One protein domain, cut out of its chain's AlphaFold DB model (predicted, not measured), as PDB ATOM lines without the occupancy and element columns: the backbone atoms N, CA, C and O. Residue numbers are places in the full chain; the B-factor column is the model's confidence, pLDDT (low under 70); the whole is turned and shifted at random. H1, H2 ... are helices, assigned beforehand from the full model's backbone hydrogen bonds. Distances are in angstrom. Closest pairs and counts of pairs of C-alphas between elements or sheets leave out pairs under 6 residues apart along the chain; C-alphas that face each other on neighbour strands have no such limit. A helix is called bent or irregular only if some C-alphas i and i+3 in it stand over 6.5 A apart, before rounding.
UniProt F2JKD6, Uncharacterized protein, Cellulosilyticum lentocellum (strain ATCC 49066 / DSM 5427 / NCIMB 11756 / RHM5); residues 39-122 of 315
ATOM      1  N   SER A  39     181.484 134.567 211.516       89.81
ATOM      2  CA  SER A  39     182.810 134.009 211.814       89.81
ATOM      3  C   SER A  39     182.888 132.487 211.718       89.81
ATOM      4  O   SER A  39     183.976 131.943 211.559       89.81
ATOM      5  N   ASP A  40     181.758 131.797 211.863       94.38
ATOM      6  CA  ASP A  40     181.712 130.351 212.068       94.38
ATOM      7  C   ASP A  40     180.328 129.759 211.755       94.38
ATOM      8  O   ASP A  40     179.348 130.470 211.499       94.38
ATOM      9  N   GLU A  41     180.247 128.426 211.814       95.69
ATOM     10  CA  GLU A  41     179.024 127.672 211.543       95.69
ATOM     11  C   GLU A  41     177.894 127.990 212.524       95.69
ATOM     12  O   GLU A  41     176.737 128.095 212.113       95.69
ATOM     13  N   ALA A  42     178.195 128.157 213.815       95.38
ATOM     14  CA  ALA A  42     177.167 128.396 214.822       95.38
ATOM     15  C   ALA A  42     176.455 129.726 214.549       95.38
ATOM     16  O   ALA A  42     175.219 129.769 214.484       95.38
ATOM     17  N   LYS A  43     177.234 130.779 214.283       93.62
ATOM     18  CA  LYS A  43     176.719 132.092 213.898       93.62
ATOM     19  C   LYS A  43     176.006 132.054 212.550       93.62
ATOM     20  O   LYS A  43     174.946 132.659 212.403       93.62
ATOM     21  N   PHE A  44     176.513 131.291 211.583       95.31
ATOM     22  CA  PHE A  44     175.826 131.096 210.307       95.31
ATOM     23  C   PHE A  44     174.435 130.477 210.493       95.31
ATOM     24  O   PHE A  44     173.450 130.997 209.970       95.31
ATOM     25  N   LYS A  45     174.313 129.408 211.292       95.31
ATOM     26  CA  LYS A  45     173.020 128.766 211.588       95.31
ATOM     27  C   LYS A  45     172.077 129.671 212.372       95.31
ATOM     28  O   LYS A  45     170.859 129.579 212.196       95.31
ATOM     29  N   GLU A  46     172.604 130.524 213.241       92.62
ATOM     30  CA  GLU A  46     171.819 131.551 213.923       92.62
ATOM     31  C   GLU A  46     171.240 132.553 212.918       92.62
ATOM     32  O   GLU A  46     170.016 132.707 212.838       92.62
ATOM     33  N   MET A  47     172.094 133.154 212.085       91.31
ATOM     34  CA  MET A  47     171.682 134.116 211.061       91.31
ATOM     35  C   MET A  47     170.711 133.497 210.055       91.31
ATOM     36  O   MET A  47     169.702 134.110 209.711       91.31
ATOM     37  N   GLN A  48     170.925 132.240 209.666       93.25
ATOM     38  CA  GLN A  48     170.019 131.474 208.807       93.25
ATOM     39  C   GLN A  48     168.608 131.377 209.397       93.25
ATOM     40  O   GLN A  48     167.618 131.562 208.685       93.25
ATOM     41  N   LYS A  49     168.487 131.148 210.711       91.50
ATOM     42  CA  LYS A  49     167.186 131.132 211.398       91.50
ATOM     43  C   LYS A  49     166.555 132.521 211.459       91.50
ATOM     44  O   LYS A  49     165.335 132.616 211.317       91.50
ATOM     45  N   ILE A  50     167.345 133.572 211.681       88.81
ATOM     46  CA  ILE A  50     166.862 134.961 211.720       88.81
ATOM     47  C   ILE A  50     166.301 135.359 210.353       88.81
ATOM     48  O   ILE A  50     165.147 135.777 210.269       88.81
ATOM     49  N   TYR A  51     167.060 135.134 209.281       87.81
ATOM     50  CA  TYR A  51     166.629 135.407 207.910       87.81
ATOM     51  C   TYR A  51     165.385 134.611 207.520       87.81
ATOM     52  O   TYR A  51     164.434 135.175 206.985       87.81
ATOM     53  N   ALA A  52     165.332 133.319 207.859       90.44
ATOM     54  CA  ALA A  52     164.131 132.523 207.640       90.44
ATOM     55  C   ALA A  52     162.909 133.145 208.349       90.44
ATOM     56  O   ALA A  52     161.858 133.339 207.738       90.44
ATOM     57  N   LYS A  53     163.039 133.510 209.630       87.81
ATOM     58  CA  LYS A  53     161.949 134.161 210.377       87.81
ATOM     59  C   LYS A  53     161.538 135.503 209.766       87.81
ATOM     60  O   LYS A  53     160.349 135.803 209.747       87.81
ATOM     61  N   ALA A  54     162.488 136.281 209.252       84.88
ATOM     62  CA  ALA A  54     162.190 137.536 208.572       84.88
ATOM     63  C   ALA A  54     161.360 137.303 207.300       84.88
ATOM     64  O   ALA A  54     160.346 137.969 207.112       84.88
ATOM     65  N   MET A  55     161.715 136.299 206.487       86.06
ATOM     66  CA  MET A  55     160.978 135.968 205.260       86.06
ATOM     67  C   MET A  55     159.533 135.541 205.540       86.06
ATOM     68  O   MET A  55     158.632 135.924 204.812       86.06
ATOM     69  N   ILE A  56     159.265 134.781 206.608       88.62
ATOM     70  CA  ILE A  56     157.886 134.352 206.909       88.62
ATOM     71  C   ILE A  56     157.040 135.446 207.585       88.62
ATOM     72  O   ILE A  56     155.819 135.322 207.643       88.62
ATOM     73  N   ALA A  57     157.646 136.531 208.078       85.75
ATOM     74  CA  ALA A  57     156.926 137.565 208.817       85.75
ATOM     75  C   ALA A  57     155.871 138.279 207.958       85.75
ATOM     76  O   ALA A  57     154.712 138.372 208.370       85.75
ATOM     77  N   ALA A  58     156.239 138.735 206.756       83.19
ATOM     78  CA  ALA A  58     155.316 139.434 205.862       83.19
ATOM     79  C   ALA A  58     154.116 138.554 205.449       83.19
ATOM     80  O   ALA A  58     152.983 138.980 205.689       83.19
ATOM     81  N   PRO A  59     154.300 137.301 204.983       88.12
ATOM     82  CA  PRO A  59     153.182 136.408 204.688       88.12
ATOM     83  C   PRO A  59     152.252 136.149 205.877       88.12
ATOM     84  O   PRO A  59     151.037 136.062 205.702       88.12
ATOM     85  N   MET A  60     152.793 136.043 207.095       88.50
ATOM     86  CA  MET A  60     151.980 135.827 208.298       88.50
ATOM     87  C   MET A  60     151.130 137.053 208.647       88.50
ATOM     88  O   MET A  60     149.972 136.902 209.048       88.50
ATOM     89  N   VAL A  61     151.664 138.263 208.461       89.44
ATOM     90  CA  VAL A  61     150.895 139.508 208.614       89.44
ATOM     91  C   VAL A  61     149.802 139.586 207.550       89.44
ATOM     92  O   VAL A  61     148.641 139.812 207.889       89.44
ATOM     93  N   THR A  62     150.137 139.321 206.287       89.31
ATOM     94  CA  THR A  62     149.175 139.289 205.178       89.31
ATOM     95  C   THR A  62     148.039 138.299 205.453       89.31
ATOM     96  O   THR A  62     146.870 138.660 205.339       89.31
ATOM     97  N   LEU A  63     148.348 137.083 205.912       92.06
ATOM     98  CA  LEU A  63     147.338 136.089 206.288       92.06
ATOM     99  C   LEU A  63     146.455 136.563 207.451       92.06
ATOM    100  O   LEU A  63     145.237 136.390 207.416       92.06
ATOM    101  N   SER A  64     147.047 137.204 208.459       92.94
ATOM    102  CA  SER A  64     146.303 137.760 209.597       92.94
ATOM    103  C   SER A  64     145.316 138.843 209.150       92.94
ATOM    104  O   SER A  64     144.183 138.880 209.628       92.94
ATOM    105  N   LEU A  65     145.698 139.683 208.181       94.25
ATOM    106  CA  LEU A  65     144.815 140.698 207.598       94.25
ATOM    107  C   LEU A  65     143.656 140.083 206.801       94.25
ATOM    108  O   LEU A  65     142.549 140.618 206.850       94.25
ATOM    109  N   VAL A  66     143.864 138.943 206.128       95.56
ATOM    110  CA  VAL A  66     142.764 138.186 205.495       95.56
ATOM    111  C   VAL A  66     141.776 137.684 206.550       95.56
ATOM    112  O   VAL A  66     140.569 137.835 206.378       95.56
ATOM    113  N   ILE A  67     142.270 137.128 207.662       95.81
ATOM    114  CA  ILE A  67     141.415 136.635 208.755       95.81
ATOM    115  C   ILE A  67     140.597 137.785 209.354       95.81
ATOM    116  O   ILE A  67     139.382 137.657 209.505       95.81
ATOM    117  N   LEU A  68     141.235 138.923 209.641       95.94
ATOM    118  CA  LEU A  68     140.548 140.115 210.142       95.94
ATOM    119  C   LEU A  68     139.501 140.631 209.147       95.94
ATOM    120  O   LEU A  68     138.388 140.952 209.558       95.94
ATOM    121  N   GLY A  69     139.815 140.640 207.848       97.06
ATOM    122  CA  GLY A  69     138.860 141.000 206.803       97.06
ATOM    123  C   GLY A  69     137.640 140.075 206.775       97.06
ATOM    124  O   GLY A  69     136.504 140.549 206.726       97.06
ATOM    125  N   GLY A  70     137.855 138.763 206.901       96.69
ATOM    126  CA  GLY A  70     136.784 137.770 207.005       96.69
ATOM    127  C   GLY A  70     135.898 137.986 208.234       96.69
ATOM    128  O   GLY A  70     134.672 137.987 208.117       96.69
ATOM    129  N   ILE A  71     136.502 138.255 209.396       97.00
ATOM    130  CA  ILE A  71     135.773 138.589 210.628       97.00
ATOM    131  C   ILE A  71     134.923 139.854 210.424       97.00
ATOM    132  O   ILE A  71     133.746 139.856 210.780       97.00
ATOM    133  N   SER A  72     135.472 140.907 209.805       96.12
ATOM    134  CA  SER A  72     134.723 142.136 209.505       96.12
ATOM    135  C   SER A  72     133.505 141.884 208.607       96.12
ATOM    136  O   SER A  72     132.429 142.417 208.878       96.12
ATOM    137  N   ILE A  73     133.641 141.037 207.579       96.88
ATOM    138  CA  ILE A  73     132.534 140.652 206.685       96.88
ATOM    139  C   ILE A  73     131.434 139.924 207.469       96.88
ATOM    140  O   ILE A  73     130.253 140.253 207.329       96.88
ATOM    141  N   VAL A  74     131.807 138.968 208.328       96.50
ATOM    142  CA  VAL A  74     130.854 138.194 209.142       96.50
ATOM    143  C   VAL A  74     130.105 139.103 210.116       96.50
ATOM    144  O   VAL A  74     128.876 139.071 210.144       96.50
ATOM    145  N   ILE A  75     130.815 139.963 210.857       95.81
ATOM    146  CA  ILE A  75     130.198 140.924 211.786       95.81
ATOM    147  C   ILE A  75     129.215 141.828 211.038       95.81
ATOM    148  O   ILE A  75     128.069 141.974 211.463       95.81
ATOM    149  N   SER A  76     129.625 142.381 209.892       95.81
ATOM    150  CA  SER A  76     128.749 143.246 209.102       95.81
ATOM    151  C   SER A  76     127.519 142.520 208.558       95.81
ATOM    152  O   SER A  76     126.483 143.149 208.348       95.81
ATOM    153  N   SER A  77     127.624 141.220 208.296       93.31
ATOM    154  CA  SER A  77     126.500 140.411 207.823       93.31
ATOM    155  C   SER A  77     125.489 140.171 208.945       93.31
ATOM    156  O   SER A  77     124.290 140.319 208.727       93.31
ATOM    157  N   VAL A  78     125.967 139.878 210.161       95.62
ATOM    158  CA  VAL A  78     125.125 139.641 211.349       95.62
ATOM    159  C   VAL A  78     124.449 140.924 211.841       95.62
ATOM    160  O   VAL A  78     123.273 140.901 212.187       95.62
ATOM    161  N   MET A  79     125.160 142.057 211.847       93.81
ATOM    162  CA  MET A  79     124.620 143.355 212.290       93.81
ATOM    163  C   MET A  79     123.714 144.040 211.247       93.81
ATOM    164  O   MET A  79     123.109 145.079 211.524       93.81
ATOM    165  N   GLY A  80     123.604 143.449 210.056       92.06
ATOM    166  CA  GLY A  80     122.894 144.001 208.912       92.06
ATOM    167  C   GLY A  80     123.790 144.922 208.084       92.06
ATOM    168  O   GLY A  80     124.230 145.974 208.540       92.06
ATOM    169  N   ILE A  81     123.994 144.556 206.818       87.69
ATOM    170  CA  ILE A  81     124.922 145.232 205.894       87.69
ATOM    171  C   ILE A  81     124.600 146.726 205.743       87.69
ATOM    172  O   ILE A  81     125.511 147.546 205.667       87.69
ATOM    173  N   MET A  82     123.313 147.086 205.758       90.25
ATOM    174  CA  MET A  82     122.863 148.478 205.654       90.25
ATOM    175  C   MET A  82     123.269 149.336 206.863       90.25
ATOM    176  O   MET A  82     123.422 150.545 206.715       90.25
ATOM    177  N   ASN A  83     123.484 148.724 208.033       91.00
ATOM    178  CA  ASN A  83     123.896 149.417 209.256       91.00
ATOM    179  C   ASN A  83     125.421 149.567 209.354       91.00
ATOM    180  O   ASN A  83     125.911 150.489 210.003       91.00
ATOM    181  N   THR A  84     126.183 148.674 208.715       93.25
ATOM    182  CA  THR A  84     127.655 148.651 208.787       93.25
ATOM    183  C   THR A  84     128.341 148.556 207.410       93.25
ATOM    184  O   THR A  84     129.285 147.775 207.250       93.25
ATOM    185  N   PRO A  85     127.947 149.355 206.398       92.75
ATOM    186  CA  PRO A  85     128.438 149.188 205.027       92.75
ATOM    187  C   PRO A  85     129.955 149.405 204.903       92.75
ATOM    188  O   PRO A  85     130.628 148.690 204.164       92.75
ATOM    189  N   TYR A  86     130.531 150.334 205.674       95.00
ATOM    190  CA  TYR A  86     131.978 150.586 205.668       95.00
ATOM    191  C   TYR A  86     132.799 149.421 206.234       95.00
ATOM    192  O   TYR A  86     133.913 149.176 205.766       95.00
ATOM    193  N   LEU A  87     132.253 148.679 207.204       94.38
ATOM    194  CA  LEU A  87     132.906 147.498 207.769       94.38
ATOM    195  C   LEU A  87     132.950 146.362 206.738       94.38
ATOM    196  O   LEU A  87     133.998 145.741 206.565       94.38
ATOM    197  N   MET A  88     131.849 146.156 206.004       95.25
ATOM    198  CA  MET A  88     131.791 145.216 204.879       95.25
ATOM    199  C   MET A  88     132.819 145.569 203.803       95.25
ATOM    200  O   MET A  88     133.626 144.727 203.416       95.25
ATOM    201  N   ILE A  89     132.823 146.827 203.350       95.50
ATOM    202  CA  ILE A  89     133.740 147.306 202.308       95.50
ATOM    203  C   ILE A  89     135.197 147.107 202.743       95.50
ATOM    204  O   ILE A  89     135.992 146.543 201.992       95.50
ATOM    205  N   THR A  90     135.541 147.504 203.971       94.75
ATOM    206  CA  THR A  90     136.895 147.330 204.520       94.75
ATOM    207  C   THR A  90     137.292 145.857 204.565       94.75
ATOM    208  O   THR A  90     138.387 145.508 204.131       94.75
ATOM    209  N   GLY A  91     136.397 144.979 205.029       96.44
ATOM    210  CA  GLY A  91     136.652 143.543 205.079       96.44
ATOM    211  C   GLY A  91     136.898 142.930 203.698       96.44
ATOM    212  O   GLY A  91     137.862 142.185 203.522       96.44
ATOM    213  N   ILE A  92     136.094 143.305 202.694       96.00
ATOM    214  CA  ILE A  92     136.281 142.868 201.300       96.00
ATOM    215  C   ILE A  92     137.641 143.326 200.768       96.00
ATOM    216  O   ILE A  92     138.370 142.522 200.188       96.00
ATOM    217  N   PHE A  93     138.009 144.591 200.987       94.88
ATOM    218  CA  PHE A  93     139.299 145.119 200.542       94.88
ATOM    219  C   PHE A  93     140.480 144.418 201.215       94.88
ATOM    220  O   PHE A  93     141.430 144.037 200.526       94.88
ATOM    221  N   LEU A  94     140.415 144.199 202.533       94.50
ATOM    222  CA  LEU A  94     141.443 143.463 203.267       94.50
ATOM    223  C   LEU A  94     141.606 142.046 202.713       94.50
ATOM    224  O   LEU A  94     142.734 141.644 202.436       94.50
ATOM    225  N   CYS A  95     140.514 141.318 202.480       94.88
ATOM    226  CA  CYS A  95     140.575 139.983 201.892       94.88
ATOM    227  C   CYS A  95     141.159 140.005 200.475       94.88
ATOM    228  O   CYS A  95     142.121 139.290 200.206       94.88
ATOM    229  N   LEU A  96     140.617 140.830 199.575       93.19
ATOM    230  CA  LEU A  96     140.990 140.824 198.159       93.19
ATOM    231  C   LEU A  96     142.483 141.113 197.957       93.19
ATOM    232  O   LEU A  96     143.179 140.338 197.302       93.19
ATOM    233  N   PHE A  97     142.989 142.202 198.542       88.69
ATOM    234  CA  PHE A  97     144.389 142.588 198.368       88.69
ATOM    235  C   PHE A  97     145.348 141.600 199.036       88.69
ATOM    236  O   PHE A  97     146.349 141.216 198.433       88.69
ATOM    237  N   ASN A  98     145.044 141.150 200.256       91.06
ATOM    238  CA  ASN A  98     145.957 140.271 200.982       91.06
ATOM    239  C   ASN A  98     145.934 138.828 200.452       91.06
ATOM    240  O   ASN A  98     146.971 138.175 200.468       91.06
ATOM    241  N   ILE A  99     144.823 138.334 199.894       90.56
ATOM    242  CA  ILE A  99     144.810 137.036 199.196       90.56
ATOM    243  C   ILE A  99     145.738 137.078 197.976       90.56
ATOM    244  O   ILE A  99     146.539 136.162 197.793       90.56
ATOM    245  N   LEU A 100     145.681 138.148 197.174       87.31
ATOM    246  CA  LEU A 100     146.569 138.317 196.019       87.31
ATOM    247  C   LEU A 100     148.049 138.349 196.439       87.31
ATOM    248  O   LEU A 100     148.871 137.662 195.833       87.31
ATOM    249  N   LEU A 101     148.384 139.081 197.509       86.44
ATOM    250  CA  LEU A 101     149.741 139.106 198.069       86.44
ATOM    251  C   LEU A 101     150.180 137.729 198.598       86.44
ATOM    252  O   LEU A 101     151.292 137.286 198.307       86.44
ATOM    253  N   CYS A 102     149.301 137.016 199.310       86.81
ATOM    254  CA  CYS A 102     149.563 135.661 199.801       86.81
ATOM    255  C   CYS A 102     149.881 134.691 198.660       86.81
ATOM    256  O   CYS A 102     150.835 133.926 198.773       86.81
ATOM    257  N   ILE A 103     149.126 134.731 197.555       85.38
ATOM    258  CA  ILE A 103     149.403 133.902 196.370       85.38
ATOM    259  C   ILE A 103     150.810 134.205 195.838       85.38
ATOM    260  O   ILE A 103     151.576 133.276 195.574       85.38
ATOM    261  N   GLY A 104     151.181 135.488 195.764       83.69
ATOM    262  CA  GLY A 104     152.522 135.930 195.376       83.69
ATOM    263  C   GLY A 104     153.643 135.312 196.219       83.69
ATOM    264  O   GLY A 104     154.671 134.905 195.681       83.69
ATOM    265  N   CYS A 105     153.419 135.135 197.522       85.06
ATOM    266  CA  CYS A 105     154.405 134.564 198.445       85.06
ATOM    267  C   CYS A 105     154.749 133.088 198.153       85.06
ATOM    268  O   CYS A 105     155.799 132.610 198.588       85.06
ATOM    269  N   PHE A 106     153.898 132.349 197.428       84.38
ATOM    270  CA  PHE A 106     154.147 130.951 197.041       84.38
ATOM    271  C   PHE A 106     154.859 130.793 195.694       84.38
ATOM    272  O   PHE A 106     155.314 129.684 195.373       84.38
ATOM    273  N   ILE A 107     154.941 131.871 194.910       82.38
ATOM    274  CA  ILE A 107     155.517 131.850 193.570       82.38
ATOM    275  C   ILE A 107     156.998 131.471 193.661       82.38
ATOM    276  O   ILE A 107     157.762 132.009 194.460       82.38
ATOM    277  N   LYS A 108     157.401 130.524 192.815       78.44
ATOM    278  CA  LYS A 108     158.798 130.263 192.476       78.44
ATOM    279  C   LYS A 108     158.904 130.397 190.968       78.44
ATOM    280  O   LYS A 108     158.341 129.574 190.248       78.44
ATOM    281  N   THR A 109     159.589 131.429 190.502       71.75
ATOM    282  CA  THR A 109     160.042 131.504 189.111       71.75
ATOM    283  C   THR A 109     161.541 131.237 189.063       71.75
ATOM    284  O   THR A 109     162.181 131.066 190.100       71.75
ATOM    285  N   GLU A 110     162.113 131.198 187.863       63.84
ATOM    286  CA  GLU A 110     163.567 131.101 187.689       63.84
ATOM    287  C   GLU A 110     164.310 132.319 188.275       63.84
ATOM    288  O   GLU A 110     165.479 132.194 188.612       63.84
ATOM    289  N   ASN A 111     163.634 133.467 188.447       61.19
ATOM    290  CA  ASN A 111     164.240 134.735 188.886       61.19
ATOM    291  C   ASN A 111     163.833 135.200 190.286       61.19
ATOM    292  O   ASN A 111     164.473 136.082 190.851       61.19
ATOM    293  N   VAL A 112     162.697 134.726 190.799       70.19
ATOM    294  CA  VAL A 112     162.074 135.301 191.993       70.19
ATOM    295  C   VAL A 112     161.572 134.189 192.894       70.19
ATOM    296  O   VAL A 112     160.804 133.313 192.483       70.19
ATOM    297  N   TYR A 113     161.980 134.278 194.155       81.19
ATOM    298  CA  TYR A 113     161.454 133.475 195.242       81.19
ATOM    299  C   TYR A 113     160.450 134.315 196.020       81.19
ATOM    300  O   TYR A 113     160.814 135.331 196.602       81.19
ATOM    301  N   GLY A 114     159.193 133.879 196.047       84.69
ATOM    302  CA  GLY A 114     158.232 134.388 197.014       84.69
ATOM    303  C   GLY A 114     158.639 134.008 198.439       84.69
ATOM    304  O   GLY A 114     159.293 132.986 198.670       84.69
ATOM    305  N   ASP A 115     158.217 134.815 199.401       87.38
ATOM    306  CA  ASP A 115     158.619 134.742 200.807       87.38
ATOM    307  C   ASP A 115     158.468 133.351 201.456       87.38
ATOM    308  O   ASP A 115     159.364 132.902 202.177       87.38
ATOM    309  N   PHE A 116     157.397 132.594 201.166       88.38
ATOM    310  CA  PHE A 116     157.243 131.231 201.704       88.38
ATOM    311  C   PHE A 116     158.260 130.250 201.112       88.38
ATOM    312  O   PHE A 116     158.742 129.344 201.800       88.38
ATOM    313  N   ARG A 117     158.593 130.413 199.827       88.06
ATOM    314  CA  ARG A 117     159.612 129.599 199.156       88.06
ATOM    315  C   ARG A 117     160.996 129.956 199.680       88.06
ATOM    316  O   ARG A 117     161.721 129.044 200.073       88.06
ATOM    317  N   ALA A 118     161.305 131.249 199.776       89.75
ATOM    318  CA  ALA A 118     162.543 131.745 200.366       89.75
ATOM    319  C   ALA A 118     162.717 131.234 201.804       89.75
ATOM    320  O   ALA A 118     163.769 130.689 202.127       89.75
ATOM    321  N   TYR A 119     161.672 131.285 202.640       91.81
ATOM    322  CA  TYR A 119     161.678 130.710 203.991       91.81
ATOM    323  C   TYR A 119     162.081 129.228 204.006       91.81
ATOM    324  O   TYR A 119     162.931 128.814 204.800       91.81
ATOM    325  N   SER A 120     161.492 128.412 203.125       91.38
ATOM    326  CA  SER A 120     161.840 126.990 203.039       91.38
ATOM    327  C   SER A 120     163.281 126.778 202.573       91.38
ATOM    328  O   SER A 120     163.937 125.871 203.084       91.38
ATOM    329  N   CYS A 121     163.762 127.571 201.612       92.38
ATOM    330  CA  CYS A 121     165.131 127.494 201.107       92.38
ATOM    331  C   CYS A 121     166.136 127.901 202.189       92.38
ATOM    332  O   CYS A 121     167.017 127.108 202.502       92.38
ATOM    333  N   PHE A 122     165.928 129.034 202.870       92.69
ATOM    334  CA  PHE A 122     166.771 129.453 203.993       92.69
ATOM    335  C   PHE A 122     166.902 128.367 205.059       92.69
ATOM    336  O   PHE A 122     167.975 128.207 205.615       92.69
TER     337      PHE A 122
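AT A GLANCE: This is residues 39 to 122 of the 315 residues of an uncharacterized protein of Cellulosilyticum lentocellum (strain ATCC 49066 / DSM 5427 / NCIMB 11756 / RHM5) (UniProt F2JKD6). A long helical hairpin makes a rod: the long, bent helix H1 runs along it, H2 folds back beside the second arm H1b, and the short H3 packs on the first arm H1a. At the H1a end, residues 39 to 44 stick out. The printed part has 84 residues with three named helices, in the order H1, H2, H3, and no named strand; its class is all helix. It is only just extended, close to loose, with a radius of gyration of the C-alphas of 17.9 A and spans of 61 by 27 by 13 A.

HOW THE PARTS SIT: H1, residues 41 to 78, was assigned as one helix by its hydrogen bonds but is bent: C-alphas 55 and 58 are 6.7 A apart. Its arms, H1a, residues 41 to 55, and H1b, residues 58 to 78, stand at a shallow tilt of 29 degrees. H2, residues 85 to 106, touches H1b in a hairpin, opposite ways at a shallow tilt of 29 degrees; their closest C-alphas, of Gly 69 and Gly 91, are 3.8 A apart. H1a and H2 are apart. H3, residues 115 to 122, touches H1a, opposite ways at a shallow tilt of 9 degrees, the closest C-alphas being those of Ala 52 and Tyr 119, 4.8 A. H2 touches H3 with residues 105 to 106 alone; the closest C-alphas, of Cys 105 and Asp 115, are 4.8 A apart. H1b only just touches H3, with 3 pairs of C-alphas within 8 A. Each O i to N i+4 pair is within hydrogen-bond range in H1a, H1b and H3, and 17 of 18 in H2.

IN THESE COORDINATES: H1a begins at C-alpha 41, (179.024, 127.672, 211.543), and measures 20.8 A; H1b measures 30.7 A. H2 measures 32.5 A, and H3 ends at C-alpha 122, (166.771, 129.453, 203.993).

THE WHOLE: The C-alphas farthest apart, of Ser 39 and Met 82, are 62.0 A apart. The printed part has no cut, and both links are short. Residues 110 to 111 have pLDDT under 70.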